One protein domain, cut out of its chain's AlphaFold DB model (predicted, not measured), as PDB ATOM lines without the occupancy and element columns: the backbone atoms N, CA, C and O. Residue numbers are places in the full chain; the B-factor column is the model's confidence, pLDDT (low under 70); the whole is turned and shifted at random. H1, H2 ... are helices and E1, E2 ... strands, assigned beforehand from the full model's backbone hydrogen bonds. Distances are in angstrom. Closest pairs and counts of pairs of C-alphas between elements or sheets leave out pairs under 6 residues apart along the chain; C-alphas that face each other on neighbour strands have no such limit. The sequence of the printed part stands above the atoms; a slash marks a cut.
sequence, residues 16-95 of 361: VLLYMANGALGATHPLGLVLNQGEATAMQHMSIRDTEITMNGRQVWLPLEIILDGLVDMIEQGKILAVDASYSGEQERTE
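What this domain is: This is residues 16 to 95 of the 361 residues of an uncharacterized protein of Epicoccum nigrum (UniProt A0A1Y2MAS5). A small three-stranded sheet has helix H2 over its edge strand E3 and short H1 grazing it, while a tail, residues 77 to 95, extends beyond H2. The 80 printed residues, under half in named elements, run E1, E2, E3, H1, H2, class mixed; the strands form an antiparallel meander, each the neighbour of the one before. The whole is loose, radius of gyration of the C-alphas 14.6 A, spanning 44 by 27 by 19 A.

How they stand to each other: E2, residues 32 to 36, makes antiparallel hairpins with E1, residues 16 to 19, at 145 degrees, and E3, residues 41 to 45, at 156 degrees; N 16 and O 35, and N 34 and O 43, are each 2.9 A apart, within hydrogen-bond range. H2, residues 64 to 76, is on the sheet, height 10.3 A, over E3; closest C-alphas, Ala 42 and Leu 64, 5.2 A. H1, residues 48 to 54, only grazes the sheet (closest C-alphas to E3, His 45 and Thr 51, 7.2 A) and is apart from H2. Every O i to N i+4 pair is within range in H2, 1 of 3 in H1, where 3 of 4 O i to N i+3 pairs are.

Where its parts are: From first to last C-alpha H2 measures 18.5 A, E3 13.5 A. C-alpha 16 is at (4.840, -34.564, -45.630), C-alpha 76 at (-2.642, -39.339, -20.026).

The domain as a whole: The printed part has no cut; the link E1 to E2 is long. Residue 26 is under pLDDT 70.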
ATOM      1  N   VAL A  16       6.244 -34.125 -45.610       93.75
ATOM      2  CA  VAL A  16       4.840 -34.564 -45.630       93.75
ATOM      3  C   VAL A  16       4.121 -34.028 -44.402       93.75
ATOM      4  O   VAL A  16       4.605 -34.179 -43.287       93.75
ATOM      5  N   LEU A  17       2.947 -33.429 -44.594       93.94
ATOM      6  CA  LEU A  17       2.067 -33.056 -43.489       93.94
ATOM      7  C   LEU A  17       1.293 -34.293 -43.010       93.94
ATOM      8  O   LEU A  17       0.521 -34.862 -43.782       93.94
ATOM      9  N   LEU A  18       1.489 -34.694 -41.754       93.31
ATOM     10  CA  LEU A  18       0.819 -35.852 -41.154       93.31
ATOM     11  C   LEU A  18      -0.509 -35.469 -40.495       93.31
ATOM     12  O   LEU A  18      -1.546 -36.054 -40.798       93.31
ATOM     13  N   TYR A  19      -0.477 -34.466 -39.617       90.12
ATOM     14  CA  TYR A  19      -1.645 -33.986 -38.879       90.12
ATOM     15  C   TYR A  19      -1.733 -32.479 -39.003       90.12
ATOM     16  O   TYR A  19      -0.792 -31.783 -38.648       90.12
ATOM     17  N   MET A  20      -2.859 -31.968 -39.492       90.00
ATOM     18  CA  MET A  20      -3.065 -30.531 -39.639       90.00
ATOM     19  C   MET A  20      -3.358 -29.883 -38.281       90.00
ATOM     20  O   MET A  20      -4.180 -30.392 -37.519       90.00
ATOM     21  N   ALA A  21      -2.719 -28.745 -37.994       87.62
ATOM     22  CA  ALA A  21      -3.036 -27.961 -36.799       87.62
ATOM     23  C   ALA A  21      -4.489 -27.461 -36.867       87.62
ATOM     24  O   ALA A  21      -4.979 -27.083 -37.934       87.62
ATOM     25  N   ASN A  22      -5.191 -27.438 -35.736       82.31
ATOM     26  CA  ASN A  22      -6.562 -26.947 -35.728       82.31
ATOM     27  C   ASN A  22      -6.588 -25.412 -35.681       82.31
ATOM     28  O   ASN A  22      -6.051 -24.808 -34.756       82.31
ATOM     29  N   GLY A  23      -7.257 -24.787 -36.654       73.94
ATOM     30  CA  GLY A  23      -7.443 -23.335 -36.703       73.94
ATOM     31  C   GLY A  23      -8.181 -22.753 -35.490       73.94
ATOM     32  O   GLY A  23      -7.941 -21.598 -35.150       73.94
ATOM     33  N   ALA A  24      -9.028 -23.546 -34.820       73.88
ATOM     34  CA  ALA A  24      -9.711 -23.149 -33.585       73.88
ATOM     35  C   ALA A  24      -8.722 -22.864 -32.444       73.88
ATOM     36  O   ALA A  24      -8.957 -21.980 -31.635       73.88
ATOM     37  N   LEU A  25      -7.548 -23.501 -32.447       72.19
ATOM     38  CA  LEU A  25      -6.496 -23.270 -31.455       72.19
ATOM     39  C   LEU A  25      -5.658 -22.013 -31.776       72.19
ATOM     40  O   LEU A  25      -4.440 -22.012 -31.646       72.19
ATOM     41  N   GLY A  26      -6.286 -20.948 -32.282       69.94
ATOM     42  CA  GLY A  26      -5.622 -19.668 -32.566       69.94
ATOM     43  C   GLY A  26      -4.668 -19.657 -33.773       69.94
ATOM     44  O   GLY A  26      -4.018 -18.641 -34.047       69.94
ATOM     45  N   ALA A  27      -4.588 -20.745 -34.541       74.50
ATOM     46  CA  ALA A  27      -3.737 -20.838 -35.721       74.50
ATOM     47  C   ALA A  27      -4.345 -20.077 -36.916       74.50
ATOM     48  O   ALA A  27      -5.211 -20.579 -37.627       74.50
ATOM     49  N   THR A  28      -3.861 -18.859 -37.185       70.31
ATOM     50  CA  THR A  28      -4.360 -18.032 -38.311       70.31
ATOM     51  C   THR A  28      -4.074 -18.620 -39.701       70.31
ATOM     52  O   THR A  28      -4.760 -18.270 -40.656       70.31
ATOM     53  N   HIS A  29      -3.062 -19.484 -39.820       85.88
ATOM     54  CA  HIS A  29      -2.648 -20.171 -41.050       85.88
ATOM     55  C   HIS A  29      -2.098 -21.557 -40.672       85.88
ATOM     56  O   HIS A  29      -0.876 -21.723 -40.632       85.88
ATOM     57  N   PRO A  30      -2.963 -22.516 -40.298       87.88
ATOM     58  CA  PRO A  30      -2.521 -23.776 -39.715       87.88
ATOM     59  C   PRO A  30      -1.666 -24.574 -40.701       87.88
ATOM     60  O   PRO A  30      -1.991 -24.657 -41.886       87.88
ATOM     61  N   LEU A  31      -0.586 -25.169 -40.192       89.38
ATOM     62  CA  LEU A  31       0.218 -26.144 -40.924       89.38
ATOM     63  C   LEU A  31       0.050 -27.514 -40.267       89.38
ATOM     64  O   LEU A  31      -0.778 -28.294 -40.724       89.38
ATOM     65  N   GLY A  32       0.723 -27.755 -39.142       91.94
ATOM     66  CA  GLY A  32       0.610 -28.955 -38.316       91.94
ATOM     67  C   GLY A  32       1.920 -29.735 -38.193       91.94
ATOM     68  O   GLY A  32       2.998 -29.152 -38.284       91.94
ATOM     69  N   LEU A  33       1.825 -31.048 -37.977       93.94
ATOM     70  CA  LEU A  33       2.972 -31.940 -37.815       93.94
ATOM     71  C   LEU A  33       3.571 -32.302 -39.175       93.94
ATOM     72  O   LEU A  33       2.967 -33.058 -39.943       93.94
ATOM     73  N   VAL A  34       4.763 -31.788 -39.460       94.38
ATOM     74  CA  VAL A  34       5.487 -32.025 -40.712       94.38
ATOM     75  C   VAL A  34       6.568 -33.078 -40.488       94.38
ATOM     76  O   VAL A  34       7.397 -32.932 -39.599       94.38
ATOM     77  N   LEU A  35       6.580 -34.124 -41.314       95.00
ATOM     78  CA  LEU A  35       7.589 -35.183 -41.344       95.00
ATOM     79  C   LEU A  35       8.608 -34.913 -42.455       95.00
ATOM     80  O   LEU A  35       8.229 -34.800 -43.620       95.00
ATOM     81  N   ASN A  36       9.892 -34.884 -42.114       93.12
ATOM     82  CA  ASN A  36      11.011 -34.986 -43.043       93.12
ATOM     83  C   ASN A  36      11.290 -36.468 -43.337       93.12
ATOM     84  O   ASN A  36      11.894 -37.182 -42.534       93.12
ATOM     85  N   GLN A  37      10.860 -36.940 -44.507       90.88
ATOM     86  CA  GLN A  37      10.971 -38.349 -44.897       90.88
ATOM     87  C   GLN A  37      12.423 -38.820 -45.042       90.88
ATOM     88  O   GLN A  37      12.699 -39.999 -44.840       90.88
ATOM     89  N   GLY A  38      13.347 -37.918 -45.392       87.75
ATOM     90  CA  GLY A  38      14.753 -38.269 -45.604       87.75
ATOM     91  C   GLY A  38      15.511 -38.563 -44.308       87.75
ATOM     92  O   GLY A  38      16.449 -39.353 -44.314       87.75
ATOM     93  N   GLU A  39      15.092 -37.947 -43.203       88.62
ATOM     94  CA  GLU A  39      15.752 -38.055 -41.893       88.62
ATOM     95  C   GLU A  39      14.912 -38.820 -40.860       88.62
ATOM     96  O   GLU A  39      15.403 -39.104 -39.774       88.62
ATOM     97  N   ALA A  40      13.665 -39.169 -41.200       90.75
ATOM     98  CA  ALA A  40      12.682 -39.760 -40.288       90.75
ATOM     99  C   ALA A  40      12.435 -38.911 -39.021       90.75
ATOM    100  O   ALA A  40      12.114 -39.430 -37.954       90.75
ATOM    101  N   THR A  41      12.558 -37.592 -39.158       94.94
ATOM    102  CA  THR A  41      12.313 -36.612 -38.098       94.94
ATOM    103  C   THR A  41      11.106 -35.747 -38.434       94.94
ATOM    104  O   THR A  41      10.723 -35.608 -39.595       94.94
ATOM    105  N   ALA A  42      10.474 -35.162 -37.429       94.81
ATOM    106  CA  ALA A  42       9.273 -34.364 -37.548       94.81
ATOM    107  C   ALA A  42       9.355 -33.097 -36.687       94.81
ATOM    108  O   ALA A  42      10.194 -32.970 -35.791       94.81
ATOM    109  N   MET A  43       8.470 -32.152 -36.990       92.94
ATOM    110  CA  MET A  43       8.339 -30.898 -36.263       92.94
ATOM    111  C   MET A  43       6.893 -30.409 -36.292       92.94
ATOM    112  O   MET A  43       6.228 -30.466 -37.331       92.94
ATOM    113  N   GLN A  44       6.398 -29.940 -35.147       90.94
ATOM    114  CA  GLN A  44       5.086 -29.316 -35.053       90.94
ATOM    115  C   GLN A  44       5.166 -27.849 -35.483       90.94
ATOM    116  O   GLN A  44       5.988 -27.084 -34.986       90.94
ATOM    117  N   HIS A  45       4.269 -27.443 -36.376       90.31
ATOM    118  CA  HIS A  45       4.067 -26.053 -36.771       90.31
ATOM    119  C   HIS A  45       2.617 -25.674 -36.485       90.31
ATOM    120  O   HIS A  45       1.703 -26.108 -37.189       90.31
ATOM    121  N   MET A  46       2.372 -24.839 -35.482       86.62
ATOM    122  CA  MET A  46       1.017 -24.346 -35.223       86.62
ATOM    123  C   MET A  46       0.548 -23.421 -36.346       86.62
ATOM    124  O   MET A  46      -0.634 -23.386 -36.680       86.62
ATOM    125  N   SER A  47       1.480 -22.723 -36.985       88.00
ATOM    126  CA  SER A  47       1.241 -21.849 -38.125       88.00
ATOM    127  C   SER A  47       2.303 -22.047 -39.200       88.00
ATOM    128  O   SER A  47       3.456 -22.342 -38.903       88.00
ATOM    129  N   ILE A  48       1.966 -21.762 -40.461       87.81
ATOM    130  CA  ILE A  48       2.962 -21.657 -41.540       87.81
ATOM    131  C   ILE A  48       4.075 -20.660 -41.194       87.81
ATOM    132  O   ILE A  48       5.192 -20.804 -41.656       87.81
ATOM    133  N   ARG A  49       3.807 -19.661 -40.345       87.06
ATOM    134  CA  ARG A  49       4.825 -18.689 -39.916       87.06
ATOM    135  C   ARG A  49       5.923 -19.309 -39.058       87.06
ATOM    136  O   ARG A  49       7.007 -18.740 -38.965       87.06
ATOM    137  N   ASP A  50       5.671 -20.472 -38.469       88.62
ATOM    138  CA  ASP A  50       6.667 -21.173 -37.669       88.62
ATOM    139  C   ASP A  50       7.790 -21.718 -38.557       88.62
ATOM    140  O   ASP A  50       8.893 -21.929 -38.057       88.62
ATOM    141  N   THR A  51       7.579 -21.870 -39.880       88.12
ATOM    142  CA  THR A  51       8.626 -22.296 -40.834       88.12
ATOM    143  C   THR A  51       9.857 -21.392 -40.800       88.12
ATOM    144  O   THR A  51      10.969 -21.858 -41.022       88.12
ATOM    145  N   GLU A  52       9.686 -20.106 -40.478       86.62
ATOM    146  CA  GLU A  52      10.792 -19.146 -40.349       86.62
ATOM    147  C   GLU A  52      11.744 -19.481 -39.189       86.62
ATOM    148  O   GLU A  52      12.918 -19.118 -39.232       86.62
ATOM    149  N   ILE A  53      11.251 -20.166 -38.154       87.19
ATOM    150  CA  ILE A  53      12.024 -20.582 -36.972       87.19
ATOM    151  C   ILE A  53      12.541 -22.014 -37.150       87.19
ATOM    152  O   ILE A  53      13.676 -22.336 -36.827       87.19
ATOM    153  N   THR A  54      11.696 -22.873 -37.695       87.50
ATOM    154  CA  THR A  54      11.866 -24.333 -37.728       87.50
ATOM    155  C   THR A  54      12.663 -24.845 -38.925       87.50
ATOM    156  O   THR A  54      13.311 -25.889 -38.848       87.50
ATOM    157  N   MET A  55      12.653 -24.110 -40.042       86.06
ATOM    158  CA  MET A  55      13.342 -24.492 -41.285       86.06
ATOM    159  C   MET A  55      14.619 -23.684 -41.543       86.06
ATOM    160  O   MET A  55      15.217 -23.798 -42.610       86.06
ATOM    161  N   ASN A  56      15.056 -22.866 -40.585       84.62
ATOM    162  CA  ASN A  56      16.256 -22.038 -40.721       84.62
ATOM    163  C   ASN A  56      17.553 -22.739 -40.264       84.62
ATOM    164  O   ASN A  56      18.613 -22.112 -40.250       84.62
ATOM    165  N   GLY A  57      17.466 -24.022 -39.896       82.81
ATOM    166  CA  GLY A  57      18.593 -24.854 -39.466       82.81
ATOM    167  C   GLY A  57      18.967 -24.746 -37.983       82.81
ATOM    168  O   GLY A  57      19.939 -25.380 -37.583       82.81
ATOM    169  N   ARG A  58      18.233 -23.968 -37.175       82.38
ATOM    170  CA  ARG A  58      18.508 -23.800 -35.733       82.38
ATOM    171  C   ARG A  58      17.788 -24.824 -34.859       82.38
ATOM    172  O   ARG A  58      18.351 -25.288 -33.877       82.38
ATOM    173  N   GLN A  59      16.540 -25.141 -35.200       87.62
ATOM    174  CA  GLN A  59      15.702 -26.036 -34.405       87.62
ATOM    175  C   GLN A  59      16.025 -27.500 -34.690       87.62
ATOM    176  O   GLN A  59      16.261 -27.891 -35.837       87.62
ATOM    177  N   VAL A  60      16.002 -28.315 -33.639       88.69
ATOM    178  CA  VAL A  60      16.247 -29.752 -33.745       88.69
ATOM    179  C   VAL A  60      14.951 -30.447 -34.132       88.69
ATOM    180  O   VAL A  60      13.958 -30.398 -33.417       88.69
ATOM    181  N   TRP A  61      14.962 -31.136 -35.267       91.69
ATOM    182  CA  TRP A  61      13.850 -31.998 -35.646       91.69
ATOM    183  C   TRP A  61      13.913 -33.291 -34.836       91.69
ATOM    184  O   TRP A  61      14.964 -33.926 -34.743       91.69
ATOM    185  N   LEU A  62      12.789 -33.671 -34.234       93.62
ATOM    186  CA  LEU A  62      12.713 -34.816 -33.327       93.62
ATOM    187  C   LEU A  62      12.231 -36.056 -34.083       93.62
ATOM    188  O   LEU A  62      11.456 -35.915 -35.025       93.62
ATOM    189  N   PRO A  63      12.628 -37.279 -33.699       95.19
ATOM    190  CA  PRO A  63      11.973 -38.485 -34.196       95.19
ATOM    191  C   PRO A  63      10.452 -38.403 -34.012       95.19
ATOM    192  O   PRO A  63       9.972 -37.889 -32.998       95.19
ATOM    193  N   LEU A  64       9.693 -38.895 -34.996       93.31
ATOM    194  CA  LEU A  64       8.230 -38.789 -34.996       93.31
ATOM    195  C   LEU A  64       7.620 -39.395 -33.726       93.31
ATOM    196  O   LEU A  64       6.707 -38.812 -33.145       93.31
ATOM    197  N   GLU A  65       8.147 -40.535 -33.287       93.81
ATOM    198  CA  GLU A  65       7.741 -41.217 -32.063       93.81
ATOM    199  C   GLU A  65       7.841 -40.321 -30.826       93.81
ATOM    200  O   GLU A  65       6.913 -40.321 -30.031       93.81
ATOM    201  N   ILE A  66       8.869 -39.473 -30.707       93.31
ATOM    202  CA  ILE A  66       9.025 -38.582 -29.547       93.31
ATOM    203  C   ILE A  66       7.894 -37.552 -29.497       93.31
ATOM    204  O   ILE A  66       7.366 -37.261 -28.426       93.31
ATOM    205  N   ILE A  67       7.502 -37.003 -30.650       92.44
ATOM    206  CA  ILE A  67       6.400 -36.034 -30.706       92.44
ATOM    207  C   ILE A  67       5.079 -36.730 -30.379       92.44
ATOM    208  O   ILE A  67       4.296 -36.209 -29.589       92.44
ATOM    209  N   LEU A  68       4.829 -37.905 -30.962       92.94
ATOM    210  CA  LEU A  68       3.588 -38.643 -30.727       92.94
ATOM    211  C   LEU A  68       3.468 -39.134 -29.281       92.94
ATOM    212  O   LEU A  68       2.389 -39.003 -28.708       92.94
ATOM    213  N   ASP A  69       4.555 -39.620 -28.685       94.38
ATOM    214  CA  ASP A  69       4.606 -39.999 -27.272       94.38
ATOM    215  C   ASP A  69       4.328 -38.781 -26.383       94.38
ATOM    216  O   ASP A  69       3.506 -38.868 -25.479       94.38
ATOM    217  N   GLY A  70       4.892 -37.609 -26.702       92.06
ATOM    218  CA  GLY A  70       4.578 -36.363 -25.995       92.06
ATOM    219  C   GLY A  70       3.090 -35.984 -26.057       92.06
ATOM    220  O   GLY A  70       2.510 -35.575 -25.051       92.06
ATOM    221  N   LEU A  71       2.437 -36.164 -27.210       91.31
ATOM    222  CA  LEU A  71       0.995 -35.920 -27.350       91.31
ATOM    223  C   LEU A  71       0.144 -36.946 -26.583       91.31
ATOM    224  O   LEU A  71      -0.903 -36.589 -26.039       91.31
ATOM    225  N   VAL A  72       0.573 -38.211 -26.537       93.56
ATOM    226  CA  VAL A  72      -0.076 -39.253 -25.725       93.56
ATOM    227  C   VAL A  72       0.076 -38.932 -24.243       93.56
ATOM    228  O   VAL A  72      -0.930 -38.929 -23.533       93.56
ATOM    229  N   ASP A  73       1.279 -38.565 -23.802       93.25
ATOM    230  CA  ASP A  73       1.548 -38.129 -22.436       93.25
ATOM    231  C   ASP A  73       0.595 -36.994 -22.055       93.25
ATOM    232  O   ASP A  73      -0.107 -37.102 -21.056       93.25
ATOM    233  N   MET A  74       0.459 -35.946 -22.873       91.69
ATOM    234  CA  MET A  74      -0.496 -34.861 -22.603       91.69
ATOM    235  C   MET A  74      -1.931 -35.359 -22.341       91.69
ATOM    236  O   MET A  74      -2.607 -34.852 -21.440       91.69
ATOM    237  N   ILE A  75      -2.406 -36.357 -23.090       93.12
ATOM    238  CA  ILE A  75      -3.728 -36.966 -22.870       93.12
ATOM    239  C   ILE A  75      -3.755 -37.733 -21.542       93.12
ATOM    240  O   ILE A  75      -4.679 -37.557 -20.746       93.12
ATOM    241  N   GLU A  76      -2.741 -38.551 -21.264       93.69
ATOM    242  CA  GLU A  76      -2.642 -39.339 -20.026       93.69
ATOM    243  C   GLU A  76      -2.503 -38.472 -18.767       93.69
ATOM    244  O   GLU A  76      -2.956 -38.850 -17.680       93.69
ATOM    245  N   GLN A  77      -1.897 -37.292 -18.897       91.88
ATOM    246  CA  GLN A  77      -1.805 -36.299 -17.827       91.88
ATOM    247  C   GLN A  77      -3.073 -35.445 -17.694       91.88
ATOM    248  O   GLN A  77      -3.196 -34.681 -16.741       91.88
ATOM    249  N   GLY A  78      -4.039 -35.595 -18.605       92.50
ATOM    250  CA  GLY A  78      -5.305 -34.867 -18.589       92.50
ATOM    251  C   GLY A  78      -5.208 -33.427 -19.094       92.50
ATOM    252  O   GLY A  78      -6.147 -32.656 -18.908       92.50
ATOM    253  N   LYS A  79      -4.103 -33.060 -19.749       91.06
ATOM    254  CA  LYS A  79      -3.926 -31.756 -20.410       91.06
ATOM    255  C   LYS A  79      -4.775 -31.628 -21.664       91.06
ATOM    256  O   LYS A  79      -5.106 -30.524 -22.081       91.06
ATOM    257  N   ILE A  80      -5.133 -32.761 -22.258       90.75
ATOM    258  CA  ILE A  80      -6.082 -32.856 -23.361       90.75
ATOM    259  C   ILE A  80      -7.108 -33.921 -22.984       90.75
ATOM    260  O   ILE A  80      -6.754 -35.071 -22.731       90.75
ATOM    261  N   LEU A  81      -8.387 -33.547 -22.943       91.88
ATOM    262  CA  LEU A  81      -9.473 -34.435 -22.527       91.88
ATOM    263  C   LEU A  81     -10.525 -34.554 -23.623       91.88
ATOM    264  O   LEU A  81     -10.976 -33.551 -24.172       91.88
ATOM    265  N   ALA A  82     -10.953 -35.783 -23.912       93.25
ATOM    266  CA  ALA A  82     -12.150 -36.013 -24.709       93.25
ATOM    267  C   ALA A  82     -13.385 -35.833 -23.821       93.25
ATOM    268  O   ALA A  82     -13.507 -36.473 -22.777       93.25
ATOM    269  N   VAL A  83     -14.313 -34.988 -24.256       92.12
ATOM    270  CA  VAL A  83     -15.567 -34.706 -23.560       92.12
ATOM    271  C   VAL A  83     -16.759 -34.988 -24.468       92.12
ATOM    272  O   VAL A  83     -16.714 -34.815 -25.693       92.12
ATOM    273  N   ASP A  84     -17.849 -35.446 -23.864       91.75
ATOM    274  CA  ASP A  84     -19.072 -35.752 -24.592       91.75
ATOM    275  C   ASP A  84     -19.879 -34.485 -24.945       91.75
ATOM    276  O   ASP A  84     -19.538 -33.361 -24.572       91.75
ATOM    277  N   ALA A  85     -20.960 -34.663 -25.710       88.06
ATOM    278  CA  ALA A  85     -21.802 -33.566 -26.191       88.06
ATOM    279  C   ALA A  85     -22.542 -32.794 -25.079       88.06
ATOM    280  O   ALA A  85     -23.079 -31.722 -25.345       88.06
ATOM    281  N   SER A  86     -22.601 -33.329 -23.857       89.00
ATOM    282  CA  SER A  86     -23.184 -32.673 -22.684       89.00
ATOM    283  C   SER A  86     -22.198 -31.786 -21.924       89.00
ATOM    284  O   SER A  86     -22.603 -31.120 -20.972       89.00
ATOM    285  N   TYR A  87     -20.928 -31.738 -22.343       86.12
ATOM    286  CA  TYR A  87     -19.935 -30.859 -21.740       86.12
ATOM    287  C   TYR A  87     -20.383 -29.396 -21.795       86.12
ATOM    288  O   TYR A  87     -20.568 -28.816 -22.864       86.12
ATOM    289  N   SER A  88     -20.534 -28.808 -20.611       82.12
ATOM    290  CA  SER A  88     -20.926 -27.415 -20.397       82.12
ATOM    291  C   SER A  88     -19.848 -26.637 -19.637       82.12
ATOM    292  O   SER A  88     -20.174 -25.718 -18.884       82.12
ATOM    293  N   GLY A  89     -18.593 -27.083 -19.730       80.00
ATOM    294  CA  GLY A  89     -17.474 -26.403 -19.094       80.00
ATOM    295  C   GLY A  89     -17.083 -25.131 -19.839       80.00
ATOM    296  O   GLY A  89     -17.637 -24.789 -20.882       80.00
ATOM    297  N   GLU A  90     -16.134 -24.421 -19.250       74.62
ATOM    298  CA  GLU A  90     -15.732 -23.084 -19.678       74.62
ATOM    299  C   GLU A  90     -14.682 -23.092 -20.798       74.62
ATOM    300  O   GLU A  90     -14.504 -22.076 -21.467       74.62
ATOM    301  N   GLN A  91     -13.996 -24.214 -21.016       83.44
ATOM    302  CA  GLN A  91     -12.912 -24.313 -21.989       83.44
ATOM    303  C   GLN A  91     -13.427 -24.359 -23.433       83.44
ATOM    304  O   GLN A  91     -14.489 -24.923 -23.723       83.44
ATOM    305  N   GLU A  92     -12.627 -23.822 -24.359       80.75
ATOM    306  CA  GLU A  92     -12.901 -23.937 -25.788       80.75
ATOM    307  C   GLU A  92     -12.896 -25.412 -26.215       80.75
ATOM    308  O   GLU A  92     -11.932 -26.157 -26.009       80.75
ATOM    309  N   ARG A  93     -14.012 -25.849 -26.809       83.75
ATOM    310  CA  ARG A  93     -14.217 -27.234 -27.235       83.75
ATOM    311  C   ARG A  93     -13.970 -27.377 -28.728       83.75
ATOM    312  O   ARG A  93     -14.746 -26.901 -29.553       83.75
ATOM    313  N   THR A  94     -12.936 -28.137 -29.059       84.44
ATOM    314  CA  THR A  94     -12.638 -28.605 -30.411       84.44
ATOM    315  C   THR A  94     -13.056 -30.067 -30.513       84.44
ATOM    316  O   THR A  94     -12.258 -30.956 -30.235       84.44
ATOM    317  N   GLU A  95     -14.326 -30.322 -30.848       82.38
ATOM    318  CA  GLU A  95     -14.958 -31.637 -30.659       82.38
ATOM    319  C   GLU A  95     -14.090 -32.837 -31.114       82.38
ATOM    320  O   GLU A  95     -13.617 -32.853 -32.254       82.38
TER     321      GLU A  95